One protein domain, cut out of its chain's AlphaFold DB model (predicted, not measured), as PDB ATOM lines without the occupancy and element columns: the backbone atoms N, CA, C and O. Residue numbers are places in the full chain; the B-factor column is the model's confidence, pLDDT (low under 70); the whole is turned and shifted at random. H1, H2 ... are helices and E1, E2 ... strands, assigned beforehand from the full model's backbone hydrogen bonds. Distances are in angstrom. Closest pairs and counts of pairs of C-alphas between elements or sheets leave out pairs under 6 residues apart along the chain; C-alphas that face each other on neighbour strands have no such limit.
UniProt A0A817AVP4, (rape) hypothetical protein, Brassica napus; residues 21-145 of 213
ATOM      1  N   LEU A  21     -42.007 -38.371 -33.465       87.81
ATOM      2  CA  LEU A  21     -41.866 -39.804 -33.257       87.81
ATOM      3  C   LEU A  21     -42.821 -40.549 -34.178       87.81
ATOM      4  O   LEU A  21     -44.019 -40.302 -34.136       87.81
ATOM      5  N   TYR A  22     -42.315 -41.479 -34.976       87.25
ATOM      6  CA  TYR A  22     -43.161 -42.433 -35.686       87.25
ATOM      7  C   TYR A  22     -43.453 -43.627 -34.774       87.25
ATOM      8  O   TYR A  22     -42.518 -44.197 -34.214       87.25
ATOM      9  N   ASN A  23     -44.723 -43.998 -34.620       87.81
ATOM     10  CA  ASN A  23     -45.110 -45.187 -33.871       87.81
ATOM     11  C   ASN A  23     -45.379 -46.344 -34.836       87.81
ATOM     12  O   ASN A  23     -46.254 -46.285 -35.701       87.81
ATOM     13  N   THR A  24     -44.619 -47.422 -34.670       82.44
ATOM     14  CA  THR A  24     -44.682 -48.592 -35.552       82.44
ATOM     15  C   THR A  24     -45.989 -49.382 -35.453       82.44
ATOM     16  O   THR A  24     -46.342 -50.083 -36.401       82.44
ATOM     17  N   ARG A  25     -46.730 -49.272 -34.343       87.62
ATOM     18  CA  ARG A  25     -47.960 -50.035 -34.087       87.62
ATOM     19  C   ARG A  25     -49.188 -49.455 -34.777       87.62
ATOM     20  O   ARG A  25     -50.039 -50.223 -35.220       87.62
ATOM     21  N   ASP A  26     -49.312 -48.134 -34.830       89.62
ATOM     22  CA  ASP A  26     -50.474 -47.454 -35.420       89.62
ATOM     23  C   ASP A  26     -50.156 -46.702 -36.721       89.62
ATOM     24  O   ASP A  26     -51.074 -46.279 -37.424       89.62
ATOM     25  N   GLY A  27     -48.874 -46.569 -37.080       87.81
ATOM     26  CA  GLY A  27     -48.437 -45.875 -38.288       87.81
ATOM     27  C   GLY A  27     -48.623 -44.357 -38.231       87.81
ATOM     28  O   GLY A  27     -48.665 -43.706 -39.279       87.81
ATOM     29  N   LEU A  28     -48.770 -43.779 -37.035       89.44
ATOM     30  CA  LEU A  28     -48.975 -42.349 -36.821       89.44
ATOM     31  C   LEU A  28     -47.678 -41.658 -36.391       89.44
ATOM     32  O   LEU A  28     -46.757 -42.276 -35.852       89.44
ATOM     33  N   PHE A  29     -47.618 -40.344 -36.613       88.38
ATOM     34  CA  PHE A  29     -46.530 -39.514 -36.099       88.38
ATOM     35  C   PHE A  29     -47.013 -38.690 -34.916       88.38
ATOM     36  O   PHE A  29     -48.076 -38.075 -34.962       88.38
ATOM     37  N   TYR A  30     -46.202 -38.648 -33.876       87.06
ATOM     38  CA  TYR A  30     -46.494 -38.024 -32.603       87.06
ATOM     39  C   TYR A  30     -45.529 -36.875 -32.342       87.06
ATOM     40  O   TYR A  30     -44.361 -36.934 -32.719       87.06
ATOM     41  N   MET A  31     -46.016 -35.831 -31.682       85.12
ATOM     42  CA  MET A  31     -45.246 -34.657 -31.285       85.12
ATOM     43  C   MET A  31     -45.734 -34.175 -29.919       85.12
ATOM     44  O   MET A  31     -46.930 -33.948 -29.736       85.12
ATOM     45  N   SER A  32     -44.832 -33.990 -28.957       79.19
ATOM     46  CA  SER A  32     -45.197 -33.435 -27.646       79.19
ATOM     47  C   SER A  32     -45.264 -31.908 -27.703       79.19
ATOM     48  O   SER A  32     -44.315 -31.262 -28.136       79.19
ATOM     49  N   LEU A  33     -46.379 -31.331 -27.250       73.38
ATOM     50  CA  LEU A  33     -46.647 -29.886 -27.242       73.38
ATOM     51  C   LEU A  33     -46.913 -29.365 -25.820       73.38
ATOM     52  O   LEU A  33     -47.832 -28.577 -25.599       73.38
ATOM     53  N   GLY A  34     -46.152 -29.852 -24.835       69.31
ATOM     54  CA  GLY A  34     -46.209 -29.452 -23.420       69.31
ATOM     55  C   GLY A  34     -47.478 -29.893 -22.672       69.31
ATOM     56  O   GLY A  34     -47.393 -30.580 -21.658       69.31
ATOM     57  N   ILE A  35     -48.653 -29.518 -23.181       69.94
ATOM     58  CA  ILE A  35     -49.987 -29.799 -22.620       69.94
ATOM     59  C   ILE A  35     -50.853 -30.690 -23.524       69.94
ATOM     60  O   ILE A  35     -51.965 -31.068 -23.160       69.94
ATOM     61  N   ALA A  36     -50.375 -30.996 -24.725       76.62
ATOM     62  CA  ALA A  36     -51.093 -31.794 -25.707       76.62
ATOM     63  C   ALA A  36     -50.120 -32.667 -26.496       76.62
ATOM     64  O   ALA A  36     -48.910 -32.430 -26.504       76.62
ATOM     65  N   LEU A  37     -50.674 -33.658 -27.181       83.56
ATOM     66  CA  LEU A  37     -49.959 -34.488 -28.132       83.56
ATOM     67  C   LEU A  37     -50.487 -34.170 -29.534       83.56
ATOM     68  O   LEU A  37     -51.675 -34.338 -29.812       83.56
ATOM     69  N   GLY A  38     -49.618 -33.668 -30.404       85.88
ATOM     70  CA  GLY A  38     -49.893 -33.570 -31.831       85.88
ATOM     71  C   GLY A  38     -49.790 -34.951 -32.462       85.88
ATOM     72  O   GLY A  38     -48.793 -35.640 -32.266       85.88
ATOM     73  N   VAL A  39     -50.815 -35.352 -33.206       88.75
ATOM     74  CA  VAL A  39     -50.891 -36.644 -33.890       88.75
ATOM     75  C   VAL A  39     -51.145 -36.402 -35.369       88.75
ATOM     76  O   VAL A  39     -52.194 -35.879 -35.747       88.75
ATOM     77  N   PHE A  40     -50.196 -36.783 -36.213       88.38
ATOM     78  CA  PHE A  40     -50.328 -36.705 -37.658       88.38
ATOM     79  C   PHE A  40     -50.706 -38.060 -38.237       88.38
ATOM     80  O   PHE A  40     -49.999 -39.054 -38.060       88.38
ATOM     81  N   HIS A  41     -51.813 -38.071 -38.973       88.38
ATOM     82  CA  HIS A  41     -52.262 -39.231 -39.723       88.38
ATOM     83  C   HIS A  41     -51.778 -39.110 -41.175       88.38
ATOM     84  O   HIS A  41     -52.331 -38.296 -41.919       88.38
ATOM     85  N   PRO A  42     -50.804 -39.922 -41.629       84.50
ATOM     86  CA  PRO A  42     -50.185 -39.741 -42.943       84.50
ATOM     87  C   PRO A  42     -51.167 -39.933 -44.104       84.50
ATOM     88  O   PRO A  42     -51.172 -39.131 -45.035       84.50
ATOM     89  N   SER A  43     -52.057 -40.930 -44.027       88.88
ATOM     90  CA  SER A  43     -53.056 -41.178 -45.080       88.88
ATOM     91  C   SER A  43     -54.088 -40.055 -45.209       88.88
ATOM     92  O   SER A  43     -54.414 -39.651 -46.320       88.88
ATOM     93  N   ALA A  44     -54.575 -39.520 -44.083       91.19
ATOM     94  CA  ALA A  44     -55.517 -38.400 -44.072       91.19
ATOM     95  C   ALA A  44     -54.829 -37.039 -44.288       91.19
ATOM     96  O   ALA A  44     -55.492 -36.067 -44.638       91.19
ATOM     97  N   ARG A  45     -53.503 -36.967 -44.100       91.88
ATOM     98  CA  ARG A  45     -52.687 -35.742 -44.142       91.88
ATOM     99  C   ARG A  45     -53.172 -34.672 -43.160       91.88
ATOM    100  O   ARG A  45     -53.122 -33.480 -43.448       91.88
ATOM    101  N   THR A  46     -53.632 -35.103 -41.989       88.81
ATOM    102  CA  THR A  46     -54.199 -34.228 -40.956       88.81
ATOM    103  C   THR A  46     -53.399 -34.293 -39.666       88.81
ATOM    104  O   THR A  46     -53.035 -35.384 -39.225       88.81
ATOM    105  N   TRP A  47     -53.224 -33.138 -39.026       88.69
ATOM    106  CA  TRP A  47     -52.797 -33.034 -37.635       88.69
ATOM    107  C   TRP A  47     -54.016 -32.933 -36.723       88.69
ATOM    108  O   TRP A  47     -54.866 -32.067 -36.911       88.69
ATOM    109  N   ASN A  48     -54.072 -33.797 -35.717       85.81
ATOM    110  CA  ASN A  48     -55.045 -33.745 -34.639       85.81
ATOM    111  C   ASN A  48     -54.327 -33.439 -33.328       85.81
ATOM    112  O   ASN A  48     -53.215 -33.909 -33.094       85.81
ATOM    113  N   LEU A  49     -54.969 -32.662 -32.462       84.25
ATOM    114  CA  LEU A  49     -54.485 -32.426 -31.109       84.25
ATOM    115  C   LEU A  49     -55.236 -33.348 -30.159       84.25
ATOM    116  O   LEU A  49     -56.456 -33.256 -30.037       84.25
ATOM    117  N   VAL A  50     -54.501 -34.218 -29.477       81.94
ATOM    118  CA  VAL A  50     -55.029 -35.048 -28.397       81.94
ATOM    119  C   VAL A  50     -54.706 -34.348 -27.077       81.94
ATOM    120  O   VAL A  50     -53.528 -34.206 -26.732       81.94
ATOM    121  N   PRO A  51     -55.718 -33.878 -26.327       71.88
ATOM    122  CA  PRO A  51     -55.491 -33.298 -25.013       71.88
ATOM    123  C   PRO A  51     -54.888 -34.343 -24.078       71.88
ATOM    124  O   PRO A  51     -55.417 -35.454 -23.955       71.88
ATOM    125  N   VAL A  52     -53.813 -33.974 -23.384       73.38
ATOM    126  CA  VAL A  52     -53.241 -34.802 -22.325       73.38
ATOM    127  C   VAL A  52     -53.609 -34.175 -20.989       73.38
ATOM    128  O   VAL A  52     -53.346 -33.000 -20.746       73.38
ATOM    129  N   LEU A  53     -54.274 -34.944 -20.127       60.81
ATOM    130  CA  LEU A  53     -54.905 -34.403 -18.916       60.81
ATOM    131  C   LEU A  53     -53.920 -33.880 -17.871       60.81
ATOM    132  O   LEU A  53     -54.322 -33.131 -16.984       60.81
ATOM    133  N   GLN A  54     -52.658 -34.292 -17.948       63.88
ATOM    134  CA  GLN A  54     -51.627 -33.850 -17.024       63.88
ATOM    135  C   GLN A  54     -50.601 -33.004 -17.776       63.88
ATOM    136  O   GLN A  54     -49.835 -33.561 -18.569       63.88
ATOM    137  N   PRO A  55     -50.557 -31.677 -17.540       59.81
ATOM    138  CA  PRO A  55     -49.402 -30.894 -17.931       59.81
ATOM    139  C   PRO A  55     -48.215 -31.412 -17.126       59.81
ATOM    140  O   PRO A  55     -48.234 -31.419 -15.894       59.81
ATOM    141  N   ILE A  56     -47.183 -31.868 -17.821       58.50
ATOM    142  CA  ILE A  56     -45.935 -32.216 -17.152       58.50
ATOM    143  C   ILE A  56     -45.244 -30.900 -16.805       58.50
ATOM    144  O   ILE A  56     -45.164 -30.029 -17.679       58.50
ATOM    145  N   PRO A  57     -44.793 -30.708 -15.549       56.66
ATOM    146  CA  PRO A  57     -44.194 -29.454 -15.110       56.66
ATOM    147  C   PRO A  57     -43.154 -28.962 -16.118       56.66
ATOM    148  O   PRO A  57     -42.228 -29.686 -16.482       56.66
ATOM    149  N   CYS A  58     -43.337 -27.749 -16.634       53.09
ATOM    150  CA  CYS A  58     -42.376 -27.141 -17.544       53.09
ATOM    151  C   CYS A  58     -41.221 -26.574 -16.713       53.09
ATOM    152  O   CYS A  58     -41.426 -25.670 -15.897       53.09
ATOM    153  N   PHE A  59     -40.019 -27.126 -16.885       52.50
ATOM    154  CA  PHE A  59     -38.813 -26.554 -16.298       52.50
ATOM    155  C   PHE A  59     -38.310 -25.417 -17.191       52.50
ATOM    156  O   PHE A  59     -38.277 -25.524 -18.410       52.50
ATOM    157  N   GLN A  60     -37.956 -24.296 -16.565       51.41
ATOM    158  CA  GLN A  60     -37.844 -22.988 -17.222       51.41
ATOM    159  C   GLN A  60     -36.615 -22.801 -18.131       51.41
ATOM    160  O   GLN A  60     -36.436 -21.701 -18.653       51.41
ATOM    161  N   ARG A  61     -35.739 -23.803 -18.303       52.81
ATOM    162  CA  ARG A  61     -34.534 -23.690 -19.144       52.81
ATOM    163  C   ARG A  61     -34.211 -25.017 -19.828       52.81
ATOM    164  O   ARG A  61     -34.173 -26.035 -19.147       52.81
ATOM    165  N   HIS A  62     -34.034 -24.936 -21.150       58.34
ATOM    166  CA  HIS A  62     -33.603 -25.991 -22.081       58.34
ATOM    167  C   HIS A  62     -34.062 -27.398 -21.677       58.34
ATOM    168  O   HIS A  62     -33.245 -28.230 -21.270       58.34
ATOM    169  N   PRO A  63     -35.381 -27.665 -21.728       65.56
ATOM    170  CA  PRO A  63     -35.884 -28.953 -21.303       65.56
ATOM    171  C   PRO A  63     -35.339 -30.038 -22.230       65.56
ATOM    172  O   PRO A  63     -35.628 -30.056 -23.426       65.56
ATOM    173  N   MET A  64     -34.565 -30.967 -21.666       76.00
ATOM    174  CA  MET A  64     -34.118 -32.153 -22.387       76.00
ATOM    175  C   MET A  64     -35.226 -33.193 -22.324       76.00
ATOM    176  O   MET A  64     -35.176 -34.167 -21.566       76.00
ATOM    177  N   ARG A  65     -36.282 -32.898 -23.079       81.12
ATOM    178  CA  ARG A  65     -37.536 -33.629 -23.071       81.12
ATOM    179  C   ARG A  65     -37.786 -34.238 -24.437       81.12
ATOM    180  O   ARG A  65     -37.904 -33.526 -25.424       81.12
ATOM    181  N   TRP A  66     -37.939 -35.551 -24.459       85.50
ATOM    182  CA  TRP A  66     -38.099 -36.311 -25.689       85.50
ATOM    183  C   TRP A  66     -39.252 -37.291 -25.574       85.50
ATOM    184  O   TRP A  66     -39.460 -37.877 -24.512       85.50
ATOM    185  N   ILE A  67     -39.964 -37.519 -26.675       88.06
ATOM    186  CA  ILE A  67     -40.801 -38.711 -26.827       88.06
ATOM    187  C   ILE A  67     -40.029 -39.810 -27.563       88.06
ATOM    188  O   ILE A  67     -39.308 -39.532 -28.518       88.06
ATOM    189  N   THR A  68     -40.180 -41.056 -27.130       88.88
ATOM    190  CA  THR A  68     -39.582 -42.238 -27.767       88.88
ATOM    191  C   THR A  68     -40.599 -43.379 -27.821       88.88
ATOM    192  O   THR A  68     -41.602 -43.344 -27.104       88.88
ATOM    193  N   GLU A  69     -40.385 -44.354 -28.700       89.00
ATOM    194  CA  GLU A  69     -41.283 -45.496 -28.901       89.00
ATOM    195  C   GLU A  69     -40.548 -46.796 -28.593       89.00
ATOM    196  O   GLU A  69     -39.396 -46.975 -28.989       89.00
ATOM    197  N   TYR A  70     -41.235 -47.702 -27.904       85.81
ATOM    198  CA  TYR A  70     -40.807 -49.087 -27.799       85.81
ATOM    199  C   TYR A  70     -42.014 -50.029 -27.799       85.81
ATOM    200  O   TYR A  70     -42.918 -49.896 -26.972       85.81
ATOM    201  N   LYS A  71     -42.019 -51.001 -28.723       85.62
ATOM    202  CA  LYS A  71     -43.106 -51.979 -28.932       85.62
ATOM    203  C   LYS A  71     -44.496 -51.338 -29.093       85.62
ATOM    204  O   LYS A  71     -45.506 -51.873 -28.640       85.62
ATOM    205  N   GLY A  72     -44.555 -50.191 -29.753       85.69
ATOM    206  CA  GLY A  72     -45.768 -49.419 -29.997       85.69
ATOM    207  C   GLY A  72     -46.237 -48.574 -28.817       85.69
ATOM    208  O   GLY A  72     -47.259 -47.897 -28.927       85.69
ATOM    209  N   GLU A  73     -45.524 -48.605 -27.693       89.00
ATOM    210  CA  GLU A  73     -45.802 -47.776 -26.527       89.00
ATOM    211  C   GLU A  73     -44.975 -46.493 -26.597       89.00
ATOM    212  O   GLU A  73     -43.789 -46.518 -26.924       89.00
ATOM    213  N   ILE A  74     -45.605 -45.362 -26.282       89.88
ATOM    214  CA  ILE A  74     -44.957 -44.051 -26.326       89.88
ATOM    215  C   ILE A  74     -44.516 -43.678 -24.919       89.88
ATOM    216  O   ILE A  74     -45.315 -43.686 -23.980       89.88
ATOM    217  N   PHE A  75     -43.256 -43.291 -24.790       89.62
ATOM    218  CA  PHE A  75     -42.676 -42.808 -23.550       89.62
ATOM    219  C   PHE A  75     -42.289 -41.345 -23.698       89.62
ATOM    220  O   PHE A  75     -41.779 -40.938 -24.738       89.62
ATOM    221  N   LEU A  76     -42.502 -40.563 -22.647       89.31
ATOM    222  CA  LEU A  76     -41.912 -39.245 -22.494       89.31
ATOM    223  C   LEU A  76     -40.783 -39.330 -21.475       89.31
ATOM    224  O   LEU A  76     -40.972 -39.818 -20.360       89.31
ATOM    225  N   VAL A  77     -39.632 -38.807 -21.853       88.12
ATOM    226  CA  VAL A  77     -38.424 -38.799 -21.041       88.12
ATOM    227  C   VAL A  77     -38.064 -37.355 -20.753       88.12
ATOM    228  O   VAL A  77     -37.846 -36.582 -21.681       88.12
ATOM    229  N   ASP A  78     -38.014 -36.992 -19.476       85.81
ATOM    230  CA  ASP A  78     -37.556 -35.689 -19.012       85.81
ATOM    231  C   ASP A  78     -36.218 -35.853 -18.289       85.81
ATOM    232  O   ASP A  78     -36.158 -36.337 -17.159       85.81
ATOM    233  N   ALA A  79     -35.139 -35.457 -18.959       83.38
ATOM    234  CA  ALA A  79     -33.775 -35.475 -18.445       83.38
ATOM    235  C   ALA A  79     -33.235 -34.049 -18.223       83.38
ATOM    236  O   ALA A  79     -32.037 -33.787 -18.329       83.38
ATOM    237  N   SER A  80     -34.128 -33.108 -17.899       79.31
ATOM    238  CA  SER A  80     -33.781 -31.708 -17.602       79.31
ATOM    239  C   SER A  80     -33.151 -31.525 -16.213       79.31
ATOM    240  O   SER A  80     -32.745 -30.425 -15.845       79.31
ATOM    241  N   SER A  81     -33.076 -32.593 -15.411       80.19
ATOM    242  CA  SER A  81     -32.452 -32.594 -14.087       80.19
ATOM    243  C   SER A  81     -31.635 -33.867 -13.853       80.19
ATOM    244  O   SER A  81     -31.820 -34.869 -14.538       80.19
ATOM    245  N   VAL A  82     -30.766 -33.854 -12.834       77.69
ATOM    246  CA  VAL A  82     -29.982 -35.033 -12.406       77.69
ATOM    247  C   VAL A  82     -30.845 -36.215 -11.943       77.69
ATOM    248  O   VAL A  82     -30.341 -37.326 -11.802       77.69
ATOM    249  N   LYS A  83     -32.132 -35.967 -11.681       84.50
ATOM    250  CA  LYS A  83     -33.156 -36.973 -11.407       84.50
ATOM    251  C   LYS A  83     -34.108 -36.996 -12.605       84.50
ATOM    252  O   LYS A  83     -35.094 -36.252 -12.596       84.50
ATOM    253  N   PRO A  84     -33.782 -37.753 -13.663       85.50
ATOM    254  CA  PRO A  84     -34.636 -37.836 -14.832       85.50
ATOM    255  C   PRO A  84     -35.942 -38.555 -14.476       85.50
ATOM    256  O   PRO A  84     -35.992 -39.369 -13.552       85.50
ATOM    257  N   VAL A  85     -37.006 -38.255 -15.214       88.06
ATOM    258  CA  VAL A  85     -38.321 -38.872 -15.024       88.06
ATOM    259  C   VAL A  85     -38.801 -39.451 -16.344       88.06
ATOM    260  O   VAL A  85     -38.676 -38.821 -17.392       88.06
ATOM    261  N   VAL A  86     -39.367 -40.654 -16.287       89.69
ATOM    262  CA  VAL A  86     -39.958 -41.325 -17.444       89.69
ATOM    263  C   VAL A  86     -41.454 -41.476 -17.217       89.69
ATOM    264  O   VAL A  86     -41.899 -41.848 -16.130       89.69
ATOM    265  N   TYR A  87     -42.234 -41.204 -18.254       89.81
ATOM    266  CA  TYR A  87     -43.672 -41.411 -18.279       89.81
ATOM    267  C   TYR A  87     -44.035 -42.300 -19.461       89.81
ATOM    268  O   TYR A  87     -43.486 -42.136 -20.544       89.81
ATOM    269  N   ARG A  88     -44.996 -43.201 -19.284       90.94
ATOM    270  CA  ARG A  88     -45.639 -43.926 -20.384       90.94
ATOM    271  C   ARG A  88     -46.946 -43.233 -20.737       90.94
ATOM    272  O   ARG A  88     -47.696 -42.840 -19.845       90.94
ATOM    273  N   LEU A  89     -47.232 -43.094 -22.025       88.62
ATOM    274  CA  LEU A  89     -48.523 -42.614 -22.485       88.62
ATOM    275  C   LEU A  89     -49.560 -43.722 -22.297       88.62
ATOM    276  O   LEU A  89     -49.524 -44.735 -22.989       88.62
ATOM    277  N   ASN A  90     -50.521 -43.507 -21.407       86.06
ATOM    278  CA  ASN A  90     -51.761 -44.265 -21.424       86.06
ATOM    279  C   ASN A  90     -52.727 -43.568 -22.386       86.06
ATOM    280  O   ASN A  90     -53.390 -42.581 -22.042       86.06
ATOM    281  N   ASN A  91     -52.739 -44.050 -23.628       73.69
ATOM    282  CA  ASN A  91     -53.585 -43.520 -24.685       73.69
ATOM    283  C   ASN A  91     -54.951 -44.220 -24.663       73.69
ATOM    284  O   ASN A  91     -55.129 -45.282 -25.260       73.69
ATOM    285  N   SER A  92     -55.929 -43.619 -23.982       63.91
ATOM    286  CA  SER A  92     -57.330 -44.011 -24.144       63.91
ATOM    287  C   SER A  92     -58.020 -43.068 -25.131       63.91
ATOM    288  O   SER A  92     -57.849 -41.851 -25.048       63.91
ATOM    289  N   PHE A  93     -58.866 -43.611 -26.015       55.19
ATOM    290  CA  PHE A  93     -59.606 -42.873 -27.059       55.19
ATOM    291  C   PHE A  93     -60.364 -41.622 -26.575       55.19
ATOM    292  O   PHE A  93     -60.746 -40.785 -27.388       55.19
ATOM    293  N   LYS A  94     -60.626 -41.490 -25.270       61.59
ATOM    294  CA  LYS A  94     -61.336 -40.341 -24.693       61.59
ATOM    295  C   LYS A  94     -60.420 -39.388 -23.924       61.59
ATOM    296  O   LYS A  94     -60.756 -38.210 -23.820       61.59
ATOM    297  N   ARG A  95     -59.319 -39.880 -23.345       67.00
ATOM    298  CA  ARG A  95     -58.425 -39.152 -22.426       67.00
ATOM    299  C   ARG A  95     -57.027 -39.776 -22.455       67.00
ATOM    300  O   ARG A  95     -56.869 -40.923 -22.045       67.00
ATOM    301  N   SER A  96     -56.023 -39.020 -22.884       78.88
ATOM    302  CA  SER A  96     -54.623 -39.435 -22.756       78.88
ATOM    303  C   SER A  96     -54.033 -38.946 -21.433       78.88
ATOM    304  O   SER A  96     -54.284 -37.808 -21.020       78.88
ATOM    305  N   VAL A  97     -53.263 -39.801 -20.758       84.56
ATOM    306  CA  VAL A  97     -52.597 -39.488 -19.482       84.56
ATOM    307  C   VAL A  97     -51.155 -39.988 -19.513       84.56
ATOM    308  O   VAL A  97     -50.883 -41.072 -20.016       84.56
ATOM    309  N   TRP A  98     -50.237 -39.201 -18.953       87.00
ATOM    310  CA  TRP A  98     -48.865 -39.624 -18.700       87.00
ATOM    311  C   TRP A  98     -48.779 -40.359 -17.362       87.00
ATOM    312  O   TRP A  98     -49.019 -39.776 -16.306       87.00
ATOM    313  N   GLU A  99     -48.422 -41.637 -17.392       88.69
ATOM    314  CA  GLU A  99     -48.201 -42.451 -16.199       88.69
ATOM    315  C   GLU A  99     -46.717 -42.473 -15.861       88.69
ATOM    316  O   GLU A  99     -45.916 -43.006 -16.631       88.69
ATOM    317  N   LYS A 100     -46.336 -41.913 -14.709       89.44
ATOM    318  CA  LYS A 100     -44.945 -41.958 -14.247       89.44
ATOM    319  C   LYS A 100     -44.506 -43.414 -14.067       89.44
ATOM    320  O   LYS A 100     -45.224 -44.213 -13.468       89.44
ATOM    321  N   LYS A 101     -43.323 -43.748 -14.577       90.12
ATOM    322  CA  LYS A 101     -42.703 -45.064 -14.438       90.12
ATOM    323  C   LYS A 101     -41.509 -44.964 -13.497       90.12
ATOM    324  O   LYS A 101     -40.576 -44.210 -13.755       90.12
ATOM    325  N   GLU A 102     -41.566 -45.726 -12.408       87.25
ATOM    326  CA  GLU A 102     -40.429 -45.891 -11.489       87.25
ATOM    327  C   GLU A 102     -39.417 -46.905 -12.038       87.25
ATOM    328  O   GLU A 102     -38.236 -46.827 -11.737       87.25
ATOM    329  N   THR A 103     -39.876 -47.839 -12.875       86.12
ATOM    330  CA  THR A 103     -39.052 -48.833 -13.568       86.12
ATOM    331  C   THR A 103     -39.553 -49.044 -14.998       86.12
ATOM    332  O   THR A 103     -40.714 -48.786 -15.324       86.12
ATOM    333  N   LEU A 104     -38.655 -49.499 -15.864       84.31
ATOM    334  CA  LEU A 104     -38.920 -49.994 -17.203       84.31
ATOM    335  C   LEU A 104     -39.044 -51.520 -17.161       84.31
ATOM    336  O   LEU A 104     -38.262 -52.217 -16.505       84.31
ATOM    337  N   GLU A 105     -40.035 -52.025 -17.883       80.56
ATOM    338  CA  GLU A 105     -40.263 -53.456 -18.089       80.56
ATOM    339  C   GLU A 105     -39.220 -54.028 -19.078       80.56
ATOM    340  O   GLU A 105     -38.402 -53.289 -19.627       80.56
ATOM    341  N   ASP A 106     -39.214 -55.348 -19.288       76.31
ATOM    342  CA  ASP A 106     -38.464 -56.036 -20.361       76.31
ATOM    343  C   ASP A 106     -36.941 -55.824 -20.419       76.31
ATOM    344  O   ASP A 106     -36.311 -56.046 -21.453       76.31
ATOM    345  N   GLY A 107     -36.316 -55.408 -19.323       75.31
ATOM    346  CA  GLY A 107     -34.878 -55.177 -19.334       75.31
ATOM    347  C   GLY A 107     -34.476 -53.968 -20.188       75.31
ATOM    348  O   GLY A 107     -33.440 -53.988 -20.846       75.31
ATOM    349  N   CYS A 108     -35.321 -52.937 -20.231       82.88
ATOM    350  CA  CYS A 108     -35.115 -51.771 -21.082       82.88
ATOM    351  C   CYS A 108     -34.244 -50.685 -20.452       82.88
ATOM    352  O   CYS A 108     -34.286 -50.463 -19.244       82.88
ATOM    353  N   SER A 109     -33.522 -49.957 -21.297       83.12
ATOM    354  CA  SER A 109     -32.746 -48.764 -20.969       83.12
ATOM    355  C   SER A 109     -33.015 -47.655 -21.981       83.12
ATOM    356  O   SER A 109     -33.392 -47.907 -23.126       83.12
ATOM    357  N   ILE A 110     -32.827 -46.411 -21.550       83.94
ATOM    358  CA  ILE A 110     -33.085 -45.219 -22.360       83.94
ATOM    359  C   ILE A 110     -31.789 -44.421 -22.493       83.94
ATOM    360  O   ILE A 110     -31.097 -44.181 -21.506       83.94
ATOM    361  N   PHE A 111     -31.486 -43.988 -23.709       82.19
ATOM    362  CA  PHE A 111     -30.332 -43.168 -24.059       82.19
ATOM    363  C   PHE A 111     -30.822 -41.812 -24.550       82.19
ATOM    364  O   PHE A 111     -31.591 -41.749 -25.505       82.19
ATOM    365  N   VAL A 112     -30.383 -40.735 -23.905       80.00
ATOM    366  CA  VAL A 112     -30.847 -39.367 -24.146       80.00
ATOM    367  C   VAL A 112     -29.657 -38.431 -24.337       80.00
ATOM    368  O   VAL A 112     -28.683 -38.464 -23.583       80.00
ATOM    369  N   SER A 113     -29.749 -37.549 -25.320       74.62
ATOM    370  CA  SER A 113     -28.824 -36.440 -25.537       74.62
ATOM    371  C   SER A 113     -29.593 -35.167 -25.890       74.62
ATOM    372  O   SER A 113     -30.813 -35.193 -26.072       74.62
ATOM    373  N   ASP A 114     -28.874 -34.058 -26.057       69.50
ATOM    374  CA  ASP A 114     -29.432 -32.786 -26.532       69.50
ATOM    375  C   ASP A 114     -30.118 -32.876 -27.910       69.50
ATOM    376  O   ASP A 114     -30.846 -31.959 -28.283       69.50
ATOM    377  N   GLY A 115     -29.893 -33.952 -28.680       69.44
ATOM    378  CA  GLY A 115     -30.431 -34.112 -30.036       69.44
ATOM    379  C   GLY A 115     -31.170 -35.422 -30.313       69.44
ATOM    380  O   GLY A 115     -31.644 -35.606 -31.434       69.44
ATOM    381  N   SER A 116     -31.249 -36.355 -29.360       74.25
ATOM    382  CA  SER A 116     -31.871 -37.661 -29.600       74.25
ATOM    383  C   SER A 116     -32.318 -38.356 -28.316       74.25
ATOM    384  O   SER A 116     -31.763 -38.131 -27.241       74.25
ATOM    385  N   CYS A 117     -33.299 -39.250 -28.447       80.69
ATOM    386  CA  CYS A 117     -33.727 -40.160 -27.393       80.69
ATOM    387  C   CYS A 117     -34.109 -41.518 -27.984       80.69
ATOM    388  O   CYS A 117     -34.989 -41.606 -28.843       80.69
ATOM    389  N   VAL A 118     -33.463 -42.577 -27.504       81.38
ATOM    390  CA  VAL A 118     -33.668 -43.947 -27.975       81.38
ATOM    391  C   VAL A 118     -33.872 -44.869 -26.785       81.38
ATOM    392  O   VAL A 118     -33.095 -44.849 -25.831       81.38
ATOM    393  N   MET A 119     -34.898 -45.708 -26.859       81.12
ATOM    394  CA  MET A 119     -35.132 -46.796 -25.918       81.12
ATOM    395  C   MET A 119     -34.747 -48.128 -26.566       81.12
ATOM    396  O   MET A 119     -35.075 -48.385 -27.722       81.12
ATOM    397  N   THR A 120     -34.032 -48.973 -25.831       77.38
ATOM    398  CA  THR A 120     -33.628 -50.315 -26.273       77.38
ATOM    399  C   THR A 120     -33.630 -51.270 -25.089       77.38
ATOM    400  O   THR A 120     -33.510 -50.834 -23.945       77.38
ATOM    401  N   CYS A 121     -33.792 -52.565 -25.335       73.06
ATOM    402  CA  CYS A 121     -33.945 -53.559 -24.277       73.06
ATOM    403  C   CYS A 121     -33.050 -54.768 -24.523       73.06
ATOM    404  O   CYS A 121     -32.811 -55.154 -25.666       73.06
ATOM    405  N   GLY A 122     -32.515 -55.332 -23.441       69.06
ATOM    406  CA  GLY A 122     -31.507 -56.386 -23.494       69.06
ATOM    407  C   GLY A 122     -30.713 -56.487 -22.191       69.06
ATOM    408  O   GLY A 122     -31.277 -56.398 -21.106       69.06
ATOM    409  N   LEU A 123     -29.392 -56.669 -22.294       57.22
ATOM    410  CA  LEU A 123     -28.487 -56.946 -21.161       57.22
ATOM    411  C   LEU A 123     -28.442 -55.852 -20.070       57.22
ATOM    412  O   LEU A 123     -27.915 -56.102 -18.988       57.22
ATOM    413  N   ILE A 124     -28.965 -54.650 -20.337       62.41
ATOM    414  CA  ILE A 124     -28.958 -53.511 -19.409       62.41
ATOM    415  C   ILE A 124     -30.393 -53.058 -19.173       62.41
ATOM    416  O   ILE A 124     -31.045 -52.560 -20.089       62.41
ATOM    417  N   SER A 125     -30.862 -53.180 -17.933       76.81
ATOM    418  CA  SER A 125     -32.230 -52.841 -17.542       76.81
ATOM    419  C   SER A 125     -32.290 -51.654 -16.595       76.81
ATOM    420  O   SER A 125     -31.480 -51.569 -15.675       76.81
ATOM    421  N   ASN A 126     -33.335 -50.838 -16.713       80.62
ATOM    422  CA  ASN A 126     -33.679 -49.772 -15.775       80.62
ATOM    423  C   ASN A 126     -32.622 -48.673 -15.646       80.62
ATOM    424  O   ASN A 126     -32.557 -47.997 -14.618       80.62
ATOM    425  N   ILE A 127     -31.817 -48.469 -16.687       82.25
ATOM    426  CA  ILE A 127     -30.819 -47.406 -16.718       82.25
ATOM    427  C   ILE A 127     -31.239 -46.326 -17.710       82.25
ATOM    428  O   ILE A 127     -31.644 -46.604 -18.839       82.25
ATOM    429  N   LEU A 128     -31.108 -45.077 -17.278       81.19
ATOM    430  CA  LEU A 128     -31.229 -43.905 -18.121       81.19
ATOM    431  C   LEU A 128     -29.851 -43.262 -18.269       81.19
ATOM    432  O   LEU A 128     -29.257 -42.786 -17.299       81.19
ATOM    433  N   TYR A 129     -29.355 -43.265 -19.499       80.69
ATOM    434  CA  TYR A 129     -28.155 -42.555 -19.907       80.69
ATOM    435  C   TYR A 129     -28.560 -41.202 -20.441       80.69
ATOM    436  O   TYR A 129     -29.333 -41.134 -21.391       80.69
ATOM    437  N   PHE A 130     -28.061 -40.126 -19.848       76.75
ATOM    438  CA  PHE A 130     -28.397 -38.794 -20.330       76.75
ATOM    439  C   PHE A 130     -27.211 -37.851 -20.318       76.75
ATOM    440  O   PHE A 130     -26.457 -37.770 -19.350       76.75
ATOM    441  N   TRP A 131     -27.065 -37.098 -21.397       76.94
ATOM    442  CA  TRP A 131     -26.092 -36.024 -21.508       76.94
ATOM    443  C   TRP A 131     -26.824 -34.715 -21.766       76.94
ATOM    444  O   TRP A 131     -27.510 -34.619 -22.772       76.94
ATOM    445  N   ASN A 132     -26.678 -33.753 -20.854       71.69
ATOM    446  CA  ASN A 132     -27.308 -32.435 -20.927       71.69
ATOM    447  C   ASN A 132     -26.255 -31.371 -20.603       71.69
ATOM    448  O   ASN A 132     -25.686 -31.391 -19.504       71.69
ATOM    449  N   ASN A 133     -26.015 -30.448 -21.534       68.38
ATOM    450  CA  ASN A 133     -25.036 -29.368 -21.383       68.38
ATOM    451  C   ASN A 133     -25.236 -28.539 -20.101       68.38
ATOM    452  O   ASN A 133     -24.277 -28.327 -19.358       68.38
ATOM    453  N   ASP A 134     -26.473 -28.157 -19.770       67.75
ATOM    454  CA  ASP A 134     -26.780 -27.312 -18.606       67.75
ATOM    455  C   ASP A 134     -26.468 -28.004 -17.273       67.75
ATOM    456  O   ASP A 134     -26.087 -27.360 -16.287       67.75
ATOM    457  N   ILE A 135     -26.660 -29.323 -17.221       71.38
ATOM    458  CA  ILE A 135     -26.372 -30.132 -16.032       71.38
ATOM    459  C   ILE A 135     -24.867 -30.372 -15.929       71.38
ATOM    460  O   ILE A 135     -24.279 -30.212 -14.857       71.38
ATOM    461  N   ASN A 136     -24.238 -30.721 -17.050       70.06
ATOM    462  CA  ASN A 136     -22.809 -30.982 -17.139       70.06
ATOM    463  C   ASN A 136     -21.965 -29.752 -16.802       70.06
ATOM    464  O   ASN A 136     -20.939 -29.878 -16.131       70.06
ATOM    465  N   ASP A 137     -22.415 -28.554 -17.172       67.31
ATOM    466  CA  ASP A 137     -21.722 -27.314 -16.830       67.31
ATOM    467  C   ASP A 137     -21.653 -27.042 -15.328       67.31
ATOM    468  O   ASP A 137     -20.709 -26.397 -14.863       67.31
ATOM    469  N   ARG A 138     -22.617 -27.573 -14.571       68.38
ATOM    470  CA  ARG A 138     -22.708 -27.457 -13.109       68.38
ATOM    471  C   ARG A 138     -22.059 -28.630 -12.376       68.38
ATOM    472  O   ARG A 138     -22.081 -28.652 -11.144       68.38
ATOM    473  N   ARG A 139     -21.503 -29.612 -13.094       71.06
ATOM    474  CA  ARG A 139     -20.854 -30.779 -12.491       71.06
ATOM    475  C   ARG A 139     -19.656 -30.315 -11.640       71.06
ATOM    476  O   ARG A 139     -18.798 -29.595 -12.156       71.06
ATOM    477  N   PRO A 140     -19.566 -30.708 -10.353       61.28
ATOM    478  CA  PRO A 140     -18.432 -30.341  -9.508       61.28
ATOM    479  C   PRO A 140     -17.128 -30.888 -10.103       61.28
ATOM    480  O   PRO A 140     -17.022 -32.090 -10.336       61.28
ATOM    481  N   SER A 141     -16.139 -30.023 -10.354       55.03
ATOM    482  CA  SER A 141     -14.802 -30.467 -10.774       55.03
ATOM    483  C   SER A 141     -14.009 -30.926  -9.546       55.03
ATOM    484  O   SER A 141     -13.770 -30.102  -8.663       55.03
ATOM    485  N   PRO A 142     -13.552 -32.191  -9.466       51.78
ATOM    486  CA  PRO A 142     -12.752 -32.648  -8.332       51.78
ATOM    487  C   PRO A 142     -11.305 -32.126  -8.355       51.78
ATOM    488  O   PRO A 142     -10.606 -32.236  -7.353       51.78
ATOM    489  N   THR A 143     -10.816 -31.587  -9.482       47.72
ATOM    490  CA  THR A 143      -9.388 -31.272  -9.665       47.72
ATOM    491  C   THR A 143      -9.142 -29.975 -10.444       47.72
ATOM    492  O   THR A 143      -9.912 -29.579 -11.318       47.72
ATOM    493  N   LYS A 144      -8.027 -29.304 -10.111       44.03
ATOM    494  CA  LYS A 144      -7.565 -28.021 -10.678       44.03
ATOM    495  C   LYS A 144      -6.841 -28.126 -12.039       44.03
ATOM    496  O   LYS A 144      -6.349 -27.106 -12.505       44.03
ATOM    497  N   TYR A 145      -6.753 -29.298 -12.682       38.62
ATOM    498  CA  TYR A 145      -5.941 -29.477 -13.901       38.62
ATOM    499  C   TYR A 145      -6.595 -30.345 -14.996       38.62
ATOM    500  O   TYR A 145      -7.173 -31.386 -14.697       38.62
TER     501      TYR A 145
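AT A GLANCE: This is residues 21 to 145 of the 213 residues of the protein "(rape) hypothetical protein" of Brassica napus (UniProt A0A817AVP4). A strongly twisted sheet of four strands, E4 to E7, makes the middle of the body; the small sheet E9 E8 E10 packs on its E4 and E5 part as a sandwich, only partly face to face and with the strands crossed, and a third small sheet, E1 E2 E3, lies toward the other end. Past the short helix H1 a tail, residues 137 to 145, sticks out. The printed part has 125 residues with ten named strands, E1 to E10, and then H1; the class is mostly strand. The sheets E4 E5 E6 E7 and E1 E2 E3 are antiparallel, and E9 E8 E10 is mixed. The whole is compact, with a radius of gyration of the C-alphas of 16.0 A, yet elongated, spanning 59 by 35 by 24 A.

IN THESE COORDINATES: E1, residues 29 to 32, begins at C-alpha 29 (-46.530, -39.514, -36.099). E2 is residues 36 to 41 and E3 residues 46 to 51, 16.0 A long. E4, residues 65 to 70, measures 16.5 A, and E5, residues 73 to 78, 16.4 A. E6, residues 85 to 92, is the longest strand at 21.7 A; E7, residues 95 to 101, measures 18.6 A. E8 is residues 108 to 113, 17.2 A, E9 residues 116 to 121, 16.9 A, and E10 residues 127 to 130. H1, residues 133 to 136, ends at C-alpha 136 (-22.809, -30.982, -17.139).

HOW THE PARTS SIT: E4 E5 E6 E7 is a meander, each strand the antiparallel neighbour of the one before; N 68 and O 75 are 2.9 A apart, N 76 and O 87 2.8 A, and N 88 and O 99 2.8 A. E4 and E9 touch, closest at the C-alphas of Trp 66 and Cys 117, 6.1 A. In the sandwich, two sheets face to face, the strands of the one stand at 67 degrees to those of the other. E9 and E8 form an antiparallel hairpin, with N 111 and O 118 at 2.8 A; E8 and E10 are parallel, with N 112 and O 129 at 2.8 A. E1 E2 E3 is a second meander, with N 31 and O 38 at 2.8 A and N 39 and O 48 at 2.8 A. E1 touches E4, closest at the C-alphas of Ser 32 and Ile 67, 6.9 A, and E3 touches E7, closest at those of Pro 51 and Ser 96, 6.6 A. H1 is on no sheet and is too short for an O i to N i+4 pair; its one O i to N i+3 pair is within range.

THE WHOLE: The C-alphas of Ala 44 and Lys 144, the two farthest apart, are 59.3 A from each other. The printed part has no cut. The link E3 to E4, 13 residues, is long. The mean pLDDT of the printed part is 77.4; 32 residues are under 70, among them residues 53 to 63 and 140 to 145.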